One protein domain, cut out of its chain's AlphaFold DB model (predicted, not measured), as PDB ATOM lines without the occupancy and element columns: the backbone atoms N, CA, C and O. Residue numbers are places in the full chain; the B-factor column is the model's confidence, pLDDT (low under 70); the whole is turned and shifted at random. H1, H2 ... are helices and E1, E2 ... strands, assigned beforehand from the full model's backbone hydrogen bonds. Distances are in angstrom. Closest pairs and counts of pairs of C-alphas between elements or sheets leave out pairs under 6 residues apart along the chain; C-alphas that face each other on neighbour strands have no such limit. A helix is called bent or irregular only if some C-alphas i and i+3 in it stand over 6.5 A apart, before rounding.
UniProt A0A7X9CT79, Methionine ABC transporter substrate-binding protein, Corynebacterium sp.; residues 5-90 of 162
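Overview. This is residues 5 to 90 of the 162 residues of the protein "Methionine ABC transporter substrate-binding protein" of Corynebacterium sp. (UniProt A0A7X9CT79). With little regular structure, a small parallel two-stranded sheet, E1 and E2, lies amid helices H1 and H2, both packed mostly on E1, while long loops, residues 24 to 49 and 65 to 90, reach opposite ends. The 86 printed residues run E1, H1, E2, H2, class mixed; named elements hold only 31. The whole is compact, radius of gyration of the C-alphas 12.3 A, yet elongated, 36 by 21 by 21 A.

Along the chain. Find C-alpha 5 at (181.854, 68.921, 204.521), where E1, residues 5 to 8, begins. H1, residues 11 to 23, runs 18.4 A. E2 is residues 50 to 54, 13.1 A. H2, residues 56 to 64, runs 14.1 A to C-alpha 64 at (171.637, 61.415, 205.071); it is only just irregular, C-alphas 57 and 60 being 6.8 A apart.

Arrangement. Look at N 5 and O 50, 2.8 A apart, for parallel neighbours E1 and E2, at 38 degrees. E1, H1, E2 form a strand-helix-strand unit, parallel strands joined through a helix, its crossover right-handed. The closest C-alphas of E1 and H1 are Pro 8 and Gln 14, 5.0 A; of E1 and H2, Pro 8 and Ala 56, 4.4 A. H1 and H2 are only just apart, closest 8.1 A. Every O i to N i+4 pair is within hydrogen-bond range in H1, 3 of 5 in H2.

Size, cuts and confidence. The C-alphas farthest apart, Thr 31 and Gly 80, are 36.6 A apart. The link H1 to E2 is long, 26 residues. The printed part has no cut, and no printed residue is under pLDDT 70.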
ATOM      1  N   VAL A   5     183.166  68.315 204.783       97.81
ATOM      2  CA  VAL A   5     181.854  68.921 204.521       97.81
ATOM      3  C   VAL A   5     181.537  68.801 203.036       97.81
ATOM      4  O   VAL A   5     182.297  69.294 202.203       97.81
ATOM      5  N   ALA A   6     180.423  68.160 202.688       98.12
ATOM      6  CA  ALA A   6     179.948  68.108 201.312       98.12
ATOM      7  C   ALA A   6     179.465  69.494 200.862       98.12
ATOM      8  O   ALA A   6     178.675  70.141 201.550       98.12
ATOM      9  N   ILE A   7     179.936  69.947 199.704       98.38
ATOM     10  CA  ILE A   7     179.552  71.230 199.108       98.38
ATOM     11  C   ILE A   7     179.178  71.032 197.634       98.38
ATOM     12  O   ILE A   7     179.713  70.116 197.004       98.38
ATOM     13  N   PRO A   8     178.309  71.877 197.055       98.00
ATOM     14  CA  PRO A   8     178.082  71.900 195.613       98.00
ATOM     15  C   PRO A   8     179.388  72.079 194.822       98.00
ATOM     16  O   PRO A   8     180.355  72.674 195.308       98.00
ATOM     17  N   ASN A   9     179.434  71.540 193.605       97.31
ATOM     18  CA  ASN A   9     180.616  71.564 192.743       97.31
ATOM     19  C   ASN A   9     180.477  72.426 191.485       97.31
ATOM     20  O   ASN A   9     181.451  72.543 190.742       97.31
ATOM     21  N   ASP A  10     179.309  73.020 191.249       95.31
ATOM     22  CA  ASP A  10     179.159  74.086 190.269       95.31
ATOM     23  C   ASP A  10     179.721  75.401 190.831       95.31
ATOM     24  O   ASP A  10     179.664  75.651 192.031       95.31
ATOM     25  N   GLU A  11     180.308  76.217 189.962       91.56
ATOM     26  CA  GLU A  11     181.198  77.331 190.319       91.56
ATOM     27  C   GLU A  11     180.594  78.322 191.327       91.56
ATOM     28  O   GLU A  11     181.188  78.586 192.375       91.56
ATOM     29  N   SER A  12     179.385  78.825 191.061       89.69
ATOM     30  CA  SER A  12     178.753  79.835 191.913       89.69
ATOM     31  C   SER A  12     178.330  79.271 193.271       89.69
ATOM     32  O   SER A  12     178.603  79.883 194.308       89.69
ATOM     33  N   ASN A  13     177.709  78.085 193.303       95.25
ATOM     34  CA  ASN A  13     177.285  77.465 194.558       95.25
ATOM     35  C   ASN A  13     178.466  76.912 195.365       95.25
ATOM     36  O   ASN A  13     178.410  76.919 196.595       95.25
ATOM     37  N   GLN A  14     179.541  76.476 194.706       96.81
ATOM     38  CA  GLN A  14     180.787  76.090 195.364       96.81
ATOM     39  C   GLN A  14     181.415  77.285 196.086       96.81
ATOM     40  O   GLN A  14     181.710  77.183 197.279       96.81
ATOM     41  N   GLY A  15     181.558  78.418 195.391       95.12
ATOM     42  CA  GLY A  15     182.076  79.652 195.977       95.12
ATOM     43  C   GLY A  15     181.235  80.124 197.161       95.12
ATOM     44  O   GLY A  15     181.772  80.384 198.240       95.12
ATOM     45  N   ARG A  16     179.902  80.120 197.010       95.50
ATOM     46  CA  ARG A  16     178.965  80.420 198.106       95.50
ATOM     47  C   ARG A  16     179.170  79.501 199.301       95.50
ATOM     48  O   ARG A  16     179.296  79.978 200.423       95.50
ATOM     49  N   ALA A  17     179.210  78.189 199.076       97.00
ATOM     50  CA  ALA A  17     179.335  77.211 200.148       97.00
ATOM     51  C   ALA A  17     180.650  77.366 200.919       97.00
ATOM     52  O   ALA A  17     180.660  77.281 202.147       97.00
ATOM     53  N   ILE A  18     181.749  77.646 200.219       97.25
ATOM     54  CA  ILE A  18     183.034  77.947 200.851       97.25
ATOM     55  C   ILE A  18     182.940  79.245 201.662       97.25
ATOM     56  O   ILE A  18     183.366  79.263 202.815       97.25
ATOM     57  N   ASN A  19     182.328  80.301 201.124       95.12
ATOM     58  CA  ASN A  19     182.151  81.563 201.844       95.12
ATOM     59  C   ASN A  19     181.249  81.433 203.083       95.12
ATOM     60  O   ASN A  19     181.553  82.031 204.111       95.12
ATOM     61  N   VAL A  20     180.214  80.588 203.051       95.56
ATOM     62  CA  VAL A  20     179.420  80.234 204.243       95.56
ATOM     63  C   VAL A  20     180.307  79.594 205.318       95.56
ATOM     64  O   VAL A  20     180.234  79.957 206.491       95.56
ATOM     65  N   LEU A  21     181.205  78.682 204.932       96.75
ATOM     66  CA  LEU A  21     182.152  78.066 205.868       96.75
ATOM     67  C   LEU A  21     183.200  79.058 206.400       96.75
ATOM     68  O   LEU A  21     183.657  78.898 207.534       96.75
ATOM     69  N   VAL A  22     183.573  80.076 205.618       95.88
ATOM     70  CA  VAL A  22     184.428  81.186 206.073       95.88
ATOM     71  C   VAL A  22     183.699  82.035 207.112       95.88
ATOM     72  O   VAL A  22     184.255  82.294 208.174       95.88
ATOM     73  N   GLN A  23     182.443  82.414 206.853       93.88
ATOM     74  CA  GLN A  23     181.614  83.175 207.798       93.88
ATOM     75  C   GLN A  23     181.377  82.417 209.114       93.88
ATOM     76  O   GLN A  23     181.258  83.033 210.171       93.88
ATOM     77  N   ALA A  24     181.347  81.084 209.061       95.19
ATOM     78  CA  ALA A  24     181.242  80.211 210.227       95.19
ATOM     79  C   ALA A  24     182.587  79.952 210.950       95.19
ATOM     80  O   ALA A  24     182.643  79.115 211.855       95.19
ATOM     81  N   ASP A  25     183.682  80.611 210.548       95.50
ATOM     82  CA  ASP A  25     185.042  80.399 211.065       95.50
ATOM     83  C   ASP A  25     185.527  78.931 210.965       95.50
ATOM     84  O   ASP A  25     186.295  78.450 211.816       95.50
ATOM     85  N   LEU A  26     185.056  78.180 209.962       96.94
ATOM     86  CA  LEU A  26     185.416  76.774 209.722       96.94
ATOM     87  C   LEU A  26     186.470  76.613 208.624       96.94
ATOM     88  O   LEU A  26     187.311  75.715 208.715       96.94
ATOM     89  N   VAL A  27     186.435  77.481 207.614       97.56
ATOM     90  CA  VAL A  27     187.383  77.519 206.496       97.56
ATOM     91  C   VAL A  27     188.111  78.858 206.493       97.56
ATOM     92  O   VAL A  27     187.517  79.900 206.736       97.56
ATOM     93  N   THR A  28     189.409  78.830 206.203       97.75
ATOM     94  CA  THR A  28     190.218  80.030 205.963       97.75
ATOM     95  C   THR A  28     190.658  80.048 204.504       97.75
ATOM     96  O   THR A  28     191.156  79.045 203.995       97.75
ATOM     97  N   LEU A  29     190.499  81.187 203.828       98.25
ATOM     98  CA  LEU A  29     191.019  81.388 202.475       98.25
ATOM     99  C   LEU A  29     192.459  81.906 202.517       98.25
ATOM    100  O   LEU A  29     192.809  82.729 203.361       98.25
ATOM    101  N   LYS A  30     193.271  81.479 201.547       98.00
ATOM    102  CA  LYS A  30     194.619  82.017 201.293       98.00
ATOM    103  C   LYS A  30     194.567  83.507 200.960       98.00
ATOM    104  O   LYS A  30     195.435  84.266 201.391       98.00
ATOM    105  N   THR A  31     193.540  83.906 200.211       95.81
ATOM    106  CA  THR A  31     193.243  85.295 199.861       95.81
ATOM    107  C   THR A  31     191.849  85.637 200.388       95.81
ATOM    108  O   THR A  31     190.873  85.033 199.946       95.81
ATOM    109  N   PRO A  32     191.716  86.568 201.346       90.50
ATOM    110  CA  PRO A  32     190.415  86.938 201.888       90.50
ATOM    111  C   PRO A  32     189.592  87.743 200.874       90.50
ATOM    112  O   PRO A  32     190.150  88.469 200.053       90.50
ATOM    113  N   GLY A  33     188.265  87.667 200.985       86.38
ATOM    114  CA  GLY A  33     187.338  88.497 200.207       86.38
ATOM    115  C   GLY A  33     187.055  88.014 198.783       86.38
ATOM    116  O   GLY A  33     186.505  88.778 197.997       86.38
ATOM    117  N   MET A  34     187.416  86.775 198.436       89.12
ATOM    118  CA  MET A  34     187.046  86.182 197.146       89.12
ATOM    119  C   MET A  34     185.536  85.909 197.089       89.12
ATOM    120  O   MET A  34     184.972  85.330 198.017       89.12
ATOM    121  N   ILE A  35     184.891  86.290 195.986       86.19
ATOM    122  CA  ILE A  35     183.451  86.073 195.768       86.19
ATOM    123  C   ILE A  35     183.184  84.621 195.343       86.19
ATOM    124  O   ILE A  35     182.256  83.980 195.839       86.19
ATOM    125  N   THR A  36     184.046  84.086 194.479       90.38
ATOM    126  CA  THR A  36     183.953  82.754 193.860       90.38
ATOM    127  C   THR A  36     185.156  81.861 194.227       90.38
ATOM    128  O   THR A  36     185.825  81.322 193.345       90.38
ATOM    129  N   PRO A  37     185.499  81.689 195.524       95.12
ATOM    130  CA  PRO A  37     186.641  80.863 195.905       95.12
ATOM    131  C   PRO A  37     186.425  79.402 195.505       95.12
ATOM    132  O   PRO A  37     185.322  78.863 195.589       95.12
ATOM    133  N   THR A  38     187.510  78.729 195.147       97.06
ATOM    134  CA  THR A  38     187.530  77.292 194.869       97.06
ATOM    135  C   THR A  38     188.206  76.534 196.018       97.06
ATOM    136  O   THR A  38     188.899  77.137 196.844       97.06
ATOM    137  N   PRO A  39     188.109  75.192 196.083       97.62
ATOM    138  CA  PRO A  39     188.877  74.404 197.043       97.62
ATOM    139  C   PRO A  39     190.390  74.665 196.988       97.62
ATOM    140  O   PRO A  39     191.074  74.527 198.000       97.62
ATOM    141  N   ALA A  40     190.927  75.078 195.833       97.38
ATOM    142  CA  ALA A  40     192.343  75.412 195.695       97.38
ATOM    143  C   ALA A  40     192.734  76.695 196.449       97.38
ATOM    144  O   ALA A  40     193.910  76.866 196.783       97.38
ATOM    145  N   ASP A  41     191.774  77.561 196.765       98.00
ATOM    146  CA  ASP A  41     191.985  78.828 197.468       98.00
ATOM    147  C   ASP A  41     191.938  78.673 198.995       98.00
ATOM    148  O   ASP A  41     192.264  79.609 199.723       98.00
ATOM    149  N   ILE A  42     191.600  77.482 199.497       98.25
ATOM    150  CA  ILE A  42     191.526  77.180 200.929       98.25
ATOM    151  C   ILE A  42     192.932  76.985 201.516       98.25
ATOM    152  O   ILE A  42     193.757  76.234 200.987       98.25
ATOM    153  N   ASP A  43     193.204  77.645 202.642       97.75
ATOM    154  CA  ASP A  43     194.328  77.325 203.521       97.75
ATOM    155  C   ASP A  43     193.921  76.168 204.444       97.75
ATOM    156  O   ASP A  43     193.311  76.357 205.499       97.75
ATOM    157  N   GLU A  44     194.240  74.944 204.025       95.44
ATOM    158  CA  GLU A  44     193.906  73.728 204.774       95.44
ATOM    159  C   GLU A  44     194.554  73.687 206.165       95.44
ATOM    160  O   GLU A  44     193.973  73.122 207.087       95.44
ATOM    161  N   ALA A  45     195.734  74.293 206.345       95.38
ATOM    162  CA  ALA A  45     196.447  74.268 207.623       95.38
ATOM    163  C   ALA A  45     195.816  75.210 208.660       95.38
ATOM    164  O   ALA A  45     195.922  74.960 209.862       95.38
ATOM    165  N   ALA A  46     195.168  76.280 208.196       96.56
ATOM    166  CA  ALA A  46     194.425  77.224 209.028       96.56
ATOM    167  C   ALA A  46     192.927  76.876 209.167       96.56
ATOM    168  O   ALA A  46     192.226  77.495 209.969       96.56
ATOM    169  N   SER A  47     192.425  75.896 208.409       97.38
ATOM    170  CA  SER A  47     191.012  75.493 208.406       97.38
ATOM    171  C   SER A  47     190.711  74.383 209.422       97.38
ATOM    172  O   SER A  47     191.559  73.556 209.752       97.38
ATOM    173  N   LYS A  48     189.470  74.341 209.923       97.12
ATOM    174  CA  LYS A  48     188.992  73.335 210.897       97.12
ATOM    175  C   LYS A  48     188.337  72.120 210.234       97.12
ATOM    176  O   LYS A  48     188.200  71.066 210.871       97.12
ATOM    177  N   VAL A  49     187.897  72.281 208.986       97.06
ATOM    178  CA  VAL A  49     187.229  71.264 208.162       97.06
ATOM    179  C   VAL A  49     187.816  71.256 206.751       97.06
ATOM    180  O   VAL A  49     188.382  72.251 206.303       97.06
ATOM    181  N   SER A  50     187.659  70.131 206.055       96.56
ATOM    182  CA  SER A  50     187.930  70.030 204.615       96.56
ATOM    183  C   SER A  50     186.618  70.033 203.832       96.56
ATOM    184  O   SER A  50     185.557  69.778 204.405       96.56
ATOM    185  N   VAL A  51     186.674  70.297 202.527       97.88
ATOM    186  CA  VAL A  51     185.489  70.292 201.657       97.88
ATOM    187  C   VAL A  51     185.485  69.089 200.713       97.88
ATOM    188  O   VAL A  51     186.537  68.623 200.273       97.88
ATOM    189  N   LEU A  52     184.293  68.589 200.391       97.31
ATOM    190  CA  LEU A  52     184.039  67.562 199.383       97.31
ATOM    191  C   LEU A  52     183.082  68.113 198.328       97.31
ATOM    192  O   LEU A  52     181.872  68.126 198.554       97.31
ATOM    193  N   PRO A  53     183.596  68.548 197.173       97.94
ATOM    194  CA  PRO A  53     182.751  68.929 196.055       97.94
ATOM    195  C   PRO A  53     181.929  67.740 195.542       97.94
ATOM    196  O   PRO A  53     182.481  66.711 195.149       97.94
ATOM    197  N   VAL A  54     180.611  67.902 195.502       98.06
ATOM    198  CA  VAL A  54     179.643  66.958 194.934       98.06
ATOM    199  C   VAL A  54     178.666  67.701 194.029       98.06
ATOM    200  O   VAL A  54     178.513  68.912 194.140       98.06
ATOM    201  N   ASP A  55     177.980  66.983 193.141       97.81
ATOM    202  CA  ASP A  55     176.829  67.561 192.439       97.81
ATOM    203  C   ASP A  55     175.817  68.093 193.470       97.81
ATOM    204  O   ASP A  55     175.551  67.419 194.470       97.81
ATOM    205  N   ALA A  56     175.261  69.289 193.257       97.00
ATOM    206  CA  ALA A  56     174.371  69.935 194.226       97.00
ATOM    207  C   ALA A  56     173.183  69.037 194.633       97.00
ATOM    208  O   ALA A  56     172.766  69.032 195.793       97.00
ATOM    209  N   ALA A  57     172.687  68.196 193.716       96.19
ATOM    210  CA  ALA A  57     171.611  67.252 193.998       96.19
ATOM    211  C   ALA A  57     172.041  66.064 194.879       96.19
ATOM    212  O   ALA A  57     171.178  65.344 195.381       96.19
ATOM    213  N   GLN A  58     173.344  65.844 195.070       97.38
ATOM    214  CA  GLN A  58     173.908  64.797 195.929       97.38
ATOM    215  C   GLN A  58     174.248  65.281 197.343       97.38
ATOM    216  O   GLN A  58     174.399  64.444 198.233       97.38
ATOM    217  N   ALA A  59     174.313  66.593 197.595       97.19
ATOM    218  CA  ALA A  59     174.551  67.122 198.941       97.19
ATOM    219  C   ALA A  59     173.533  66.608 199.992       97.19
ATOM    220  O   ALA A  59     173.961  66.205 201.076       97.19
ATOM    221  N   PRO A  60     172.217  66.489 199.692       96.94
ATOM    222  CA  PRO A  60     171.268  65.859 200.613       96.94
ATOM    223  C   PRO A  60     171.549  64.374 200.881       96.94
ATOM    224  O   PRO A  60     171.340  63.903 201.995       96.94
ATOM    225  N   THR A  61     172.024  63.626 199.879       97.00
ATOM    226  CA  THR A  61     172.399  62.214 200.053       97.00
ATOM    227  C   THR A  61     173.577  62.095 201.015       97.00
ATOM    228  O   THR A  61     173.502  61.318 201.963       97.00
ATOM    229  N   ALA A  62     174.618  62.915 200.833       96.25
ATOM    230  CA  ALA A  62     175.771  62.949 201.732       96.25
ATOM    231  C   ALA A  62     175.359  63.279 203.180       96.25
ATOM    232  O   ALA A  62     175.815  62.621 204.117       96.25
ATOM    233  N   TYR A  63     174.431  64.228 203.354       96.44
ATOM    234  CA  TYR A  63     173.834  64.546 204.653       96.44
ATOM    235  C   TYR A  63     173.153  63.339 205.306       96.44
ATOM    236  O   TYR A  63     173.423  63.030 206.467       96.44
ATOM    237  N   HIS A  64     172.318  62.611 204.561       96.56
ATOM    238  CA  HIS A  64     171.637  61.415 205.071       96.56
ATOM    239  C   HIS A  64     172.592  60.255 205.383       96.56
ATOM    240  O   HIS A  64     172.299  59.430 206.248       96.56
ATOM    241  N   GLU A  65     173.749  60.204 204.724       95.56
ATOM    242  CA  GLU A  65     174.842  59.273 205.035       95.56
ATOM    243  C   GLU A  65     175.692  59.718 206.241       95.56
ATOM    244  O   GLU A  65     176.599  58.999 206.663       95.56
ATOM    245  N   GLY A  66     175.376  60.872 206.840       93.50
ATOM    246  CA  GLY A  66     176.014  61.393 208.048       93.50
ATOM    247  C   GLY A  66     177.196  62.328 207.793       93.50
ATOM    248  O   GLY A  66     177.907  62.661 208.737       93.50
ATOM    249  N   THR A  67     177.418  62.759 206.550       95.00
ATOM    250  CA  THR A  67     178.426  63.777 206.219       95.00
ATOM    251  C   THR A  67     177.796  65.167 206.326       95.00
ATOM    252  O   THR A  67     176.805  65.418 205.644       95.00
ATOM    253  N   PRO A  68     178.333  66.100 207.135       95.38
ATOM    254  CA  PRO A  68     177.855  67.482 207.143       95.38
ATOM    255  C   PRO A  68     177.854  68.067 205.727       95.38
ATOM    256  O   PRO A  68     178.781  67.814 204.958       95.38
ATOM    257  N   ALA A  69     176.834  68.842 205.365       97.19
ATOM    258  CA  ALA A  69     176.692  69.345 204.004       97.19
ATOM    259  C   ALA A  69     176.157  70.777 203.977       97.19
ATOM    260  O   ALA A  69     175.280  71.131 204.765       97.19
ATOM    261  N   ILE A  70     176.647  71.568 203.025       97.31
ATOM    262  CA  ILE A  70     175.987  72.799 202.588       97.31
ATOM    263  C   ILE A  70     175.004  72.414 201.478       97.31
ATOM    264  O   ILE A  70     175.395  71.795 200.489       97.31
ATOM    265  N   ILE A  71     173.720  72.740 201.649       96.31
ATOM    266  CA  ILE A  71     172.636  72.270 200.776       96.31
ATOM    267  C   ILE A  71     171.811  73.466 200.300       96.31
ATOM    268  O   ILE A  71     171.300  74.225 201.121       96.31
ATOM    269  N   ASN A  72     171.611  73.612 198.986       94.38
ATOM    270  CA  ASN A  72     170.674  74.607 198.465       94.38
ATOM    271  C   ASN A  72     169.245  74.286 198.922       94.38
ATOM    272  O   ASN A  72     168.780  73.148 198.808       94.38
ATOM    273  N   ASN A  73     168.516  75.309 199.363       91.25
ATOM    274  CA  ASN A  73     167.156  75.167 199.883       91.25
ATOM    275  C   ASN A  73     166.189  74.437 198.925       91.25
ATOM    276  O   ASN A  73     165.339  73.668 199.371       91.25
ATOM    277  N   SER A  74     166.378  74.579 197.609       90.00
ATOM    278  CA  SER A  74     165.591  73.905 196.566       90.00
ATOM    279  C   SER A  74     165.637  72.368 196.628       90.00
ATOM    280  O   SER A  74     164.796  71.698 196.016       90.00
ATOM    281  N   PHE A  75     166.597  71.773 197.345       92.81
ATOM    282  CA  PHE A  75     166.695  70.325 197.545       92.81
ATOM    283  C   PHE A  75     166.100  69.828 198.867       92.81
ATOM    284  O   PHE A  75     165.878  68.624 198.998       92.81
ATOM    285  N   LEU A  76     165.812  70.708 199.830       91.69
ATOM    286  CA  LEU A  76     165.447  70.296 201.188       91.69
ATOM    287  C   LEU A  76     164.115  69.546 201.232       91.69
ATOM    288  O   LEU A  76     164.046  68.460 201.808       91.69
ATOM    289  N   ASP A  77     163.076  70.074 200.579       88.88
ATOM    290  CA  ASP A  77     161.740  69.476 200.653       88.88
ATOM    291  C   ASP A  77     161.695  68.070 200.041       88.88
ATOM    292  O   ASP A  77     161.306  67.108 200.704       88.88
ATOM    293  N   ARG A  78     162.219  67.917 198.817       89.44
ATOM    294  CA  ARG A  78     162.306  66.615 198.133       89.44
ATOM    295  C   ARG A  78     163.177  65.597 198.877       89.44
ATOM    296  O   ARG A  78     162.966  64.398 198.722       89.44
ATOM    297  N   ALA A  79     164.155  66.067 199.652       92.75
ATOM    298  CA  ALA A  79     165.029  65.225 200.462       92.75
ATOM    299  C   ALA A  79     164.474  64.960 201.871       92.75
ATOM    300  O   ALA A  79     165.110  64.237 202.640       92.75
ATOM    301  N   GLY A  80     163.317  65.534 202.225       92.44
ATOM    302  CA  GLY A  80     162.718  65.400 203.552       92.44
ATOM    303  C   GLY A  80     163.552  66.026 204.672       92.44
ATOM    304  O   GLY A  80     163.461  65.573 205.811       92.44
ATOM    305  N   ILE A  81     164.376  67.029 204.360       92.56
ATOM    306  CA  ILE A  81     165.225  67.722 205.335       92.56
ATOM    307  C   ILE A  81     164.457  68.930 205.880       92.56
ATOM    308  O   ILE A  81     163.907  69.730 205.119       92.56
ATOM    309  N   ASP A  82     164.396  69.045 207.206       91.31
ATOM    310  CA  ASP A  82     163.834  70.216 207.877       91.31
ATOM    311  C   ASP A  82     164.888  71.337 207.902       91.31
ATOM    312  O   ASP A  82     165.952  71.140 208.498       91.31
ATOM    313  N   PRO A  83     164.631  72.502 207.279       89.25
ATOM    314  CA  PRO A  83     165.581  73.611 207.277       89.25
ATOM    315  C   PRO A  83     165.923  74.137 208.672       89.25
ATOM    316  O   PRO A  83     167.020  74.644 208.866       89.25
ATOM    317  N   ASN A  84     165.051  73.953 209.670       89.19
ATOM    318  CA  ASN A  84     165.328  74.381 211.047       89.19
ATOM    319  C   ASN A  84     166.449  73.570 211.724       89.19
ATOM    320  O   ASN A  84     166.850  73.881 212.844       89.19
ATOM    321  N   LEU A  85     166.936  72.508 211.073       90.88
ATOM    322  CA  LEU A  85     168.110  71.753 211.504       90.88
ATOM    323  C   LEU A  85     169.425  72.377 211.025       90.88
ATOM    324  O   LEU A  85     170.490  71.877 211.396       90.88
ATOM    325  N   ALA A  86     169.373  73.431 210.203       93.12
ATOM    326  CA  ALA A  86     170.560  74.161 209.792       93.12
ATOM    327  C   ALA A  86     171.311  74.675 211.028       93.12
ATOM    328  O   ALA A  86     170.747  75.303 211.922       93.12
ATOM    329  N   VAL A  87     172.608  74.378 211.083       93.81
ATOM    330  CA  VAL A  87     173.496  74.844 212.162       93.81
ATOM    331  C   VAL A  87     174.100  76.216 211.863       93.81
ATOM    332  O   VAL A  87     174.647  76.851 212.760       93.81
ATOM    333  N   PHE A  88     174.023  76.644 210.602       94.69
ATOM    334  CA  PHE A  88     174.475  77.931 210.095       94.69
ATOM    335  C   PHE A  88     173.766  78.212 208.761       94.69
ATOM    336  O   PHE A  88     173.507  77.280 207.996       94.69
ATOM    337  N   GLU A  89     173.488  79.480 208.486       91.69
ATOM    338  CA  GLU A  89     172.907  79.983 207.240       91.69
ATOM    339  C   GLU A  89     173.537  81.344 206.918       91.69
ATOM    340  O   GLU A  89     173.983  82.047 207.828       91.69
ATOM    341  N   ASP A  90     173.628  81.695 205.635       88.62
ATOM    342  CA  ASP A  90     174.000  83.053 205.245       88.62
ATOM    343  C   ASP A  90     172.837  84.026 205.471       88.62
ATOM    344  O   ASP A  90     171.675  83.625 205.514       88.62
TER     345      ASP A  90